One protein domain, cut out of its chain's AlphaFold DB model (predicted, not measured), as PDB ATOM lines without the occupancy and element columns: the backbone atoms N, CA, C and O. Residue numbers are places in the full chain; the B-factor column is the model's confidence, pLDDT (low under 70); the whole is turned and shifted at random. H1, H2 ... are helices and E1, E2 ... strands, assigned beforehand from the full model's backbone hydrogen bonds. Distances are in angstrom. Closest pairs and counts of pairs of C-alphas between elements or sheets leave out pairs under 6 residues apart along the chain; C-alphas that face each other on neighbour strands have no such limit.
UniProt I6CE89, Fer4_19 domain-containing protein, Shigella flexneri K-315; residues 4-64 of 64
ATOM      1  N   ALA A   4      16.388 -19.435   9.954       90.81
ATOM      2  CA  ALA A   4      16.174 -20.318   8.804       90.81
ATOM      3  C   ALA A   4      14.683 -20.457   8.456       90.81
ATOM      4  O   ALA A   4      14.299 -20.313   7.301       90.81
ATOM      5  N   LEU A   5      13.824 -20.631   9.467       89.38
ATOM      6  CA  LEU A   5      12.377 -20.727   9.263       89.38
ATOM      7  C   LEU A   5      11.795 -19.414   8.725       89.38
ATOM      8  O   LEU A   5      10.896 -19.424   7.886       89.38
ATOM      9  N   LEU A   6      12.307 -18.272   9.189       88.75
ATOM     10  CA  LEU A   6      11.870 -16.967   8.690       88.75
ATOM     11  C   LEU A   6      12.218 -16.776   7.207       88.75
ATOM     12  O   LEU A   6      11.390 -16.255   6.460       88.75
ATOM     13  N   ASP A   7      13.406 -17.214   6.784       91.56
ATOM     14  CA  ASP A   7      13.851 -17.156   5.384       91.56
ATOM     15  C   ASP A   7      13.009 -18.068   4.473       91.56
ATOM     16  O   ASP A   7      12.601 -17.667   3.385       91.56
ATOM     17  N   GLU A   8      12.604 -19.236   4.980       89.62
ATOM     18  CA  GLU A   8      11.655 -20.147   4.319       89.62
ATOM     19  C   GLU A   8      10.204 -19.614   4.271       89.62
ATOM     20  O   GLU A   8       9.289 -20.277   3.770       89.62
ATOM     21  N   GLY A   9       9.959 -18.407   4.792       89.19
ATOM     22  CA  GLY A   9       8.662 -17.735   4.743       89.19
ATOM     23  C   GLY A   9       7.716 -18.099   5.887       89.19
ATOM     24  O   GLY A   9       6.524 -17.779   5.829       89.19
ATOM     25  N   TYR A  10       8.209 -18.748   6.946       92.06
ATOM     26  CA  TYR A  10       7.421 -18.912   8.162       92.06
ATOM     27  C   TYR A  10       7.278 -17.578   8.882       92.06
ATOM     28  O   TYR A  10       8.218 -16.804   9.052       92.06
ATOM     29  N   ARG A  11       6.079 -17.335   9.400       91.12
ATOM     30  CA  ARG A  11       5.808 -16.218  10.292       91.12
ATOM     31  C   ARG A  11       5.911 -16.680  11.737       91.12
ATOM     32  O   ARG A  11       5.226 -17.624  12.122       91.12
ATOM     33  N   CYS A  12       6.735 -15.998  12.526       91.81
ATOM     34  CA  CYS A  12       6.879 -16.260  13.955       91.81
ATOM     35  C   CYS A  12       5.820 -15.499  14.775       91.81
ATOM     36  O   CYS A  12       5.542 -14.324  14.517       91.81
ATOM     37  N   TYR A  13       5.246 -16.185  15.760       91.50
ATOM     38  CA  TYR A  13       4.364 -15.674  16.801       91.50
ATOM     39  C   TYR A  13       5.030 -15.985  18.131       91.50
ATOM     40  O   TYR A  13       5.010 -17.125  18.591       91.50
ATOM     41  N   THR A  14       5.652 -14.970  18.711       91.25
ATOM     42  CA  THR A  14       6.375 -15.099  19.971       91.25
ATOM     43  C   THR A  14       5.408 -15.051  21.135       91.25
ATOM     44  O   THR A  14       4.627 -14.105  21.248       91.25
ATOM     45  N   GLY A  15       5.464 -16.082  21.973       88.88
ATOM     46  CA  GLY A  15       4.910 -16.064  23.318       88.88
ATOM     47  C   GLY A  15       6.005 -15.918  24.369       88.88
ATOM     48  O   GLY A  15       7.196 -15.931  24.064       88.88
ATOM     49  N   GLU A  16       5.608 -15.823  25.631       91.19
ATOM     50  CA  GLU A  16       6.510 -15.692  26.779       91.19
ATOM     51  C   GLU A  16       7.407 -16.929  26.946       91.19
ATOM     52  O   GLU A  16       8.576 -16.821  27.313       91.19
ATOM     53  N   LYS A  17       6.855 -18.119  26.675       90.75
ATOM     54  CA  LYS A  17       7.521 -19.411  26.926       90.75
ATOM     55  C   LYS A  17       7.821 -20.219  25.669       90.75
ATOM     56  O   LYS A  17       8.601 -21.166  25.740       90.75
ATOM     57  N   ILE A  18       7.172 -19.901  24.550       90.50
ATOM     58  CA  ILE A  18       7.297 -20.656  23.303       90.50
ATOM     59  C   ILE A  18       7.069 -19.750  22.090       90.50
ATOM     60  O   ILE A  18       6.132 -18.953  22.061       90.50
ATOM     61  N   ASP A  19       7.916 -19.914  21.075       91.31
ATOM     62  CA  ASP A  19       7.731 -19.330  19.747       91.31
ATOM     63  C   ASP A  19       6.935 -20.307  18.867       91.31
ATOM     64  O   ASP A  19       7.266 -21.490  18.776       91.31
ATOM     65  N   VAL A  20       5.905 -19.816  18.178       89.81
ATOM     66  CA  VAL A  20       5.132 -20.591  17.198       89.81
ATOM     67  C   VAL A  20       5.435 -20.094  15.791       89.81
ATOM     68  O   VAL A  20       5.287 -18.910  15.503       89.81
ATOM     69  N   TYR A  21       5.801 -20.997  14.883       90.62
ATOM     70  CA  TYR A  21       6.045 -20.676  13.476       90.62
ATOM     71  C   TYR A  21       4.909 -21.194  12.611       90.62
ATOM     72  O   TYR A  21       4.495 -22.345  12.725       90.62
ATOM     73  N   PHE A  22       4.416 -20.346  11.715       88.06
ATOM     74  CA  PHE A  22       3.325 -20.696  10.821       88.06
ATOM     75  C   PHE A  22       3.590 -20.185   9.409       88.06
ATOM     76  O   PHE A  22       3.799 -18.988   9.208       88.06
ATOM     77  N   ASN A  23       3.536 -21.083   8.427       87.25
ATOM     78  CA  ASN A  23       3.712 -20.762   7.014       87.25
ATOM     79  C   ASN A  23       2.413 -21.027   6.243       87.25
ATOM     80  O   ASN A  23       1.947 -22.163   6.148       87.25
ATOM     81  N   THR A  24       1.831 -19.973   5.668       79.69
ATOM     82  CA  THR A  24       0.587 -20.072   4.891       79.69
ATOM     83  C   THR A  24       0.760 -20.812   3.568       79.69
ATOM     84  O   THR A  24      -0.227 -21.325   3.058       79.69
ATOM     85  N   ALA A  25       1.973 -20.867   3.007       79.88
ATOM     86  CA  ALA A  25       2.237 -21.552   1.741       79.88
ATOM     87  C   ALA A  25       2.197 -23.082   1.886       79.88
ATOM     88  O   ALA A  25       1.839 -23.785   0.948       79.88
ATOM     89  N   ILE A  26       2.528 -23.591   3.076       78.44
ATOM     90  CA  ILE A  26       2.499 -25.027   3.395       78.44
ATOM     91  C   ILE A  26       1.131 -25.428   3.962       78.44
ATOM     92  O   ILE A  26       0.687 -26.570   3.831       78.44
ATOM     93  N   TYR A  27       0.436 -24.487   4.599       74.81
ATOM     94  CA  TYR A  27      -0.829 -24.753   5.264       74.81
ATOM     95  C   TYR A  27      -1.960 -25.081   4.272       74.81
ATOM     96  O   TYR A  27      -2.472 -24.212   3.571       74.81
ATOM     97  N   GLN A  28      -2.428 -26.333   4.287       71.56
ATOM     98  CA  GLN A  28      -3.456 -26.859   3.371       71.56
ATOM     99  C   GLN A  28      -4.899 -26.391   3.658       71.56
ATOM    100  O   GLN A  28      -5.845 -26.939   3.101       71.56
ATOM    101  N   HIS A  29      -5.110 -25.413   4.546       67.94
ATOM    102  CA  HIS A  29      -6.451 -24.918   4.894       67.94
ATOM    103  C   HIS A  29      -7.437 -25.989   5.395       67.94
ATOM    104  O   HIS A  29      -8.651 -25.834   5.289       67.94
ATOM    105  N   SER A  30      -6.927 -27.054   6.019       66.94
ATOM    106  CA  SER A  30      -7.751 -28.154   6.540       66.94
ATOM    107  C   SER A  30      -8.693 -27.740   7.679       66.94
ATOM    108  O   SER A  30      -9.606 -28.484   8.026       66.94
ATOM    109  N   GLY A  31      -8.480 -26.570   8.297       63.53
ATOM    110  CA  GLY A  31      -9.300 -26.064   9.403       63.53
ATOM    111  C   GLY A  31      -9.088 -26.793  10.737       63.53
ATOM    112  O   GLY A  31      -9.689 -26.410  11.742       63.53
ATOM    113  N   ASN A  32      -8.208 -27.800  10.784       68.44
ATOM    114  CA  ASN A  32      -7.966 -28.607  11.982       68.44
ATOM    115  C   ASN A  32      -7.344 -27.804  13.132       68.44
ATOM    116  O   ASN A  32      -7.732 -27.999  14.279       68.44
ATOM    117  N   CYS A  33      -6.455 -26.847  12.850       66.12
ATOM    118  CA  CYS A  33      -5.859 -26.002  13.891       66.12
ATOM    119  C   CYS A  33      -6.879 -25.059  14.555       66.12
ATOM    120  O   CYS A  33      -6.876 -24.911  15.774       66.12
ATOM    121  N   VAL A  34      -7.823 -24.495  13.789       62.22
ATOM    122  CA  VAL A  34      -8.885 -23.620  14.328       62.22
ATOM    123  C   VAL A  34      -9.922 -24.424  15.119       62.22
ATOM    124  O   VAL A  34     -10.420 -23.960  16.142       62.22
ATOM    125  N   ARG A  35     -10.224 -25.656  14.684       65.62
ATOM    126  CA  ARG A  35     -11.071 -26.592  15.445       65.62
ATOM    127  C   ARG A  35     -10.392 -27.108  16.715       65.62
ATOM    128  O   ARG A  35     -11.089 -27.352  17.694       65.62
ATOM    129  N   GLY A  36      -9.069 -27.273  16.691       66.00
ATOM    130  CA  GLY A  36      -8.282 -27.835  17.787       66.00
ATOM    131  C   GLY A  36      -8.250 -26.950  19.031       66.00
ATOM    132  O   GLY A  36      -8.392 -27.467  20.137       66.00
ATOM    133  N   ASN A  37      -8.107 -25.625  18.874       76.00
ATOM    134  CA  ASN A  37      -8.212 -24.688  19.996       76.00
ATOM    135  C   ASN A  37      -8.437 -23.228  19.550       76.00
ATOM    136  O   ASN A  37      -7.510 -22.549  19.110       76.00
ATOM    137  N   GLY A  38      -9.654 -22.710  19.749       79.94
ATOM    138  CA  GLY A  38     -10.018 -21.334  19.386       79.94
ATOM    139  C   GLY A  38      -9.379 -20.228  20.241       79.94
ATOM    140  O   GLY A  38      -9.465 -19.059  19.867       79.94
ATOM    141  N   LYS A  39      -8.752 -20.566  21.380       84.12
ATOM    142  CA  LYS A  39      -7.958 -19.607  22.170       84.12
ATOM    143  C   LYS A  39      -6.577 -19.393  21.553       84.12
ATOM    144  O   LYS A  39      -6.135 -18.256  21.449       84.12
ATOM    145  N   LEU A  40      -5.952 -20.475  21.081       85.62
ATOM    146  CA  LEU A  40      -4.667 -20.430  20.381       85.62
ATOM    147  C   LEU A  40      -4.813 -19.860  18.962       85.62
ATOM    148  O   LEU A  40      -4.007 -19.027  18.559       85.62
ATOM    149  N   PHE A  41      -5.849 -20.281  18.224       86.44
ATOM    150  CA  PHE A  41      -6.148 -19.836  16.859       86.44
ATOM    151  C   PHE A  41      -7.470 -19.060  16.815       86.44
ATOM    152  O   PHE A  41      -8.551 -19.644  16.729       86.44
ATOM    153  N   ASN A  42      -7.396 -17.729  16.825       85.19
ATOM    154  CA  ASN A  42      -8.560 -16.851  16.795       85.19
ATOM    155  C   ASN A  42      -8.587 -15.980  15.531       85.19
ATOM    156  O   ASN A  42      -7.962 -14.923  15.458       85.19
ATOM    157  N   LEU A  43      -9.398 -16.392  14.554       82.50
ATOM    158  CA  LEU A  43      -9.556 -15.696  13.269       82.50
ATOM    159  C   LEU A  43     -10.210 -14.305  13.383       82.50
ATOM    160  O   LEU A  43     -10.170 -13.533  12.428       82.50
ATOM    161  N   LYS A  44     -10.830 -13.974  14.524       85.19
ATOM    162  CA  LYS A  44     -11.535 -12.697  14.730       85.19
ATOM    163  C   LYS A  44     -10.615 -11.564  15.195       85.19
ATOM    164  O   LYS A  44     -11.073 -10.430  15.299       85.19
ATOM    165  N   ARG A  45      -9.341 -11.844  15.491       83.69
ATOM    166  CA  ARG A  45      -8.359 -10.853  15.959       83.69
ATOM    167  C   ARG A  45      -7.039 -10.973  15.199       83.69
ATOM    168  O   ARG A  45      -6.758 -11.985  14.566       83.69
ATOM    169  N   LYS A  46      -6.216  -9.924  15.277       82.19
ATOM    170  CA  LYS A  46      -4.816  -9.937  14.832       82.19
ATOM    171  C   LYS A  46      -3.905  -9.572  16.018       82.19
ATOM    172  O   LYS A  46      -4.206  -8.579  16.677       82.19
ATOM    173  N   PRO A  47      -2.818 -10.323  16.279       83.75
ATOM    174  CA  PRO A  47      -2.456 -11.582  15.628       83.75
ATOM    175  C   PRO A  47      -3.463 -12.700  15.954       83.75
ATOM    176  O   PRO A  47      -3.984 -12.792  17.057       83.75
ATOM    177  N   TRP A  48      -3.758 -13.515  14.946       86.94
ATOM    178  CA  TRP A  48      -4.659 -14.671  15.002       86.94
ATOM    179  C   TRP A  48      -4.099 -15.896  15.733       86.94
ATOM    180  O   TRP A  48      -4.875 -16.774  16.094       86.94
ATOM    181  N   ILE A  49      -2.782 -15.966  15.942       89.19
ATOM    182  CA  ILE A  49      -2.112 -17.035  16.689       89.19
ATOM    183  C   ILE A  49      -1.529 -16.402  17.946       89.19
ATOM    184  O   ILE A  49      -0.777 -15.430  17.844       89.19
ATOM    185  N   MET A  50      -1.903 -16.928  19.110       90.50
ATOM    186  CA  MET A  50      -1.475 -16.410  20.408       90.50
ATOM    187  C   MET A  50      -1.010 -17.545  21.316       90.50
ATOM    188  O   MET A  50      -1.845 -18.190  21.954       90.50
ATOM    189  N   PRO A  51       0.307 -17.803  21.373       89.75
ATOM    190  CA  PRO A  51       0.853 -18.908  22.155       89.75
ATOM    191  C   PRO A  51       0.555 -18.793  23.655       89.75
ATOM    192  O   PRO A  51       0.403 -19.815  24.308       89.75
ATOM    193  N   ASP A  52       0.410 -17.569  24.176       89.69
ATOM    194  CA  ASP A  52       0.214 -17.302  25.610       89.69
ATOM    195  C   ASP A  52      -1.240 -17.433  26.095       89.69
ATOM    196  O   ASP A  52      -1.500 -17.438  27.296       89.69
ATOM    197  N   GLU A  53      -2.214 -17.548  25.187       89.31
ATOM    198  CA  GLU A  53      -3.635 -17.717  25.552       89.31
ATOM    199  C   GLU A  53      -3.951 -19.154  26.019       89.31
ATOM    200  O   GLU A  53      -5.070 -19.460  26.453       89.31
ATOM    201  N   VAL A  54      -2.972 -20.053  25.912       88.50
ATOM    202  CA  VAL A  54      -3.026 -21.445  26.359       88.50
ATOM    203  C   VAL A  54      -1.689 -21.831  26.997       88.50
ATOM    204  O   VAL A  54      -0.681 -21.154  26.826       88.50
ATOM    205  N   ASP A  55      -1.658 -22.924  27.755       89.94
ATOM    206  CA  ASP A  55      -0.401 -23.430  28.298       89.94
ATOM    207  C   ASP A  55       0.467 -24.085  27.204       89.94
ATOM    208  O   ASP A  55      -0.034 -24.567  26.184       89.94
ATOM    209  N   VAL A  56       1.781 -24.155  27.440       87.75
ATOM    210  CA  VAL A  56       2.759 -24.703  26.482       87.75
ATOM    211  C   VAL A  56       2.452 -26.154  26.092       87.75
ATOM    212  O   VAL A  56       2.660 -26.526  24.939       87.75
ATOM    213  N   VAL A  57       1.918 -26.978  27.004       88.75
ATOM    214  CA  VAL A  57       1.568 -28.378  26.701       88.75
ATOM    215  C   VAL A  57       0.428 -28.418  25.686       88.75
ATOM    216  O   VAL A  57       0.464 -29.200  24.735       88.75
ATOM    217  N   THR A  58      -0.556 -27.533  25.840       86.50
ATOM    218  CA  THR A  58      -1.638 -27.357  24.871       86.50
ATOM    219  C   THR A  58      -1.118 -26.848  23.524       86.50
ATOM    220  O   THR A  58      -1.547 -27.369  22.495       86.50
ATOM    221  N   VAL A  59      -0.178 -25.891  23.499       85.94
ATOM    222  CA  VAL A  59       0.449 -25.423  22.243       85.94
ATOM    223  C   VAL A  59       1.098 -26.589  21.498       85.94
ATOM    224  O   VAL A  59       0.786 -26.822  20.331       85.94
ATOM    225  N   VAL A  60       1.947 -27.359  22.186       85.56
ATOM    226  CA  VAL A  60       2.658 -28.503  21.598       85.56
ATOM    227  C   VAL A  60       1.679 -29.561  21.100       85.56
ATOM    228  O   VAL A  60       1.854 -30.060  20.000       85.56
ATOM    229  N   LYS A  61       0.614 -29.866  21.846       84.56
ATOM    230  CA  LYS A  61      -0.376 -30.878  21.443       84.56
ATOM    231  C   LYS A  61      -1.200 -30.486  20.211       84.56
ATOM    232  O   LYS A  61      -1.703 -31.360  19.512       84.56
ATOM    233  N   VAL A  62      -1.439 -29.193  19.999       80.19
ATOM    234  CA  VAL A  62      -2.256 -28.709  18.872       80.19
ATOM    235  C   VAL A  62      -1.418 -28.549  17.598       80.19
ATOM    236  O   VAL A  62      -1.968 -28.652  16.502       80.19
ATOM    237  N   ILE A  63      -0.120 -28.265  17.739       78.62
ATOM    238  CA  ILE A  63       0.785 -27.966  16.619       78.62
ATOM    239  C   ILE A  63       1.672 -29.160  16.238       78.62
ATOM    240  O   ILE A  63       1.941 -29.330  15.050       78.62
ATOM    241  N   GLY A  64       2.148 -29.931  17.221       69.88
ATOM    242  CA  GLY A  64       3.023 -31.096  17.039       69.88
ATOM    243  C   GLY A  64       2.262 -32.356  16.671       69.88
ATOM    244  O   GLY A  64       2.801 -33.111  15.835       69.88
TER     245      GLY A  64
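AT A GLANCE: This is residues 4 to 64 of the 64 residues of the protein "Fer4_19 domain-containing protein" of Shigella flexneri K-315 (UniProt I6CE89). A short two-stranded hairpin, E1 and E2, stands between the small helix H1 on one side and, on the other, the long loop of residues 37 to 55 and the short helix H2; H3 runs beside E2, near it. Much of the domain is loop, with under half of the residues in named elements. The printed part has 61 residues, with three named helices and two named strands in the order H1 E1 E2 H2 H3, of mixed class, and its sheet is E1 - E2, antiparallel. The whole is compact and rounded, with a radius of gyration of the C-alphas of 11.1 A and spans of 27 by 26 by 23 A.

HOW THE PARTS SIT: H1, residues 4 to 7, has its closest C-alphas to E1, residues 11 to 14, at Leu 6 and Cys 12, 7.3 A apart. E1 and E2, residues 19 to 22, form an antiparallel hairpin at 157 degrees, with N 13 and O 20 within hydrogen-bond range at 2.7 A and N 11 and O 22 at 2.8 A. H2, residues 32 to 36, and H3, residues 56 to 63, only just touch, with 3 pairs of C-alphas within 8 A, the closest those of Gly 36 and Val 62 at 6.2 A. E2 and H3 are near each other, with 7 pairs of C-alphas within 10 A. H1 is apart from H2 and H3, and E1 is apart from both too. Every O i to N i+4 pair is within hydrogen-bond range in H2 and H3; H1 is too short for such a pair.

IN THESE COORDINATES: H1 begins at C-alpha 4 (16.174, -20.318, 8.804) and is 5.2 A long. E1 measures 9.8 A, E2 10.0 A and H2 5.9 A. H3 measures 10.6 A and ends at C-alpha 63 (0.785, -27.966, 16.619).

THE WHOLE: The C-alphas of Ala 4 and Lys 44, the two farthest apart, are 29.3 A apart. The printed part has no cut, and the link from H2 to H3, 19 residues, is long. Residues 29 to 36 and residue 64 have pLDDT under 70.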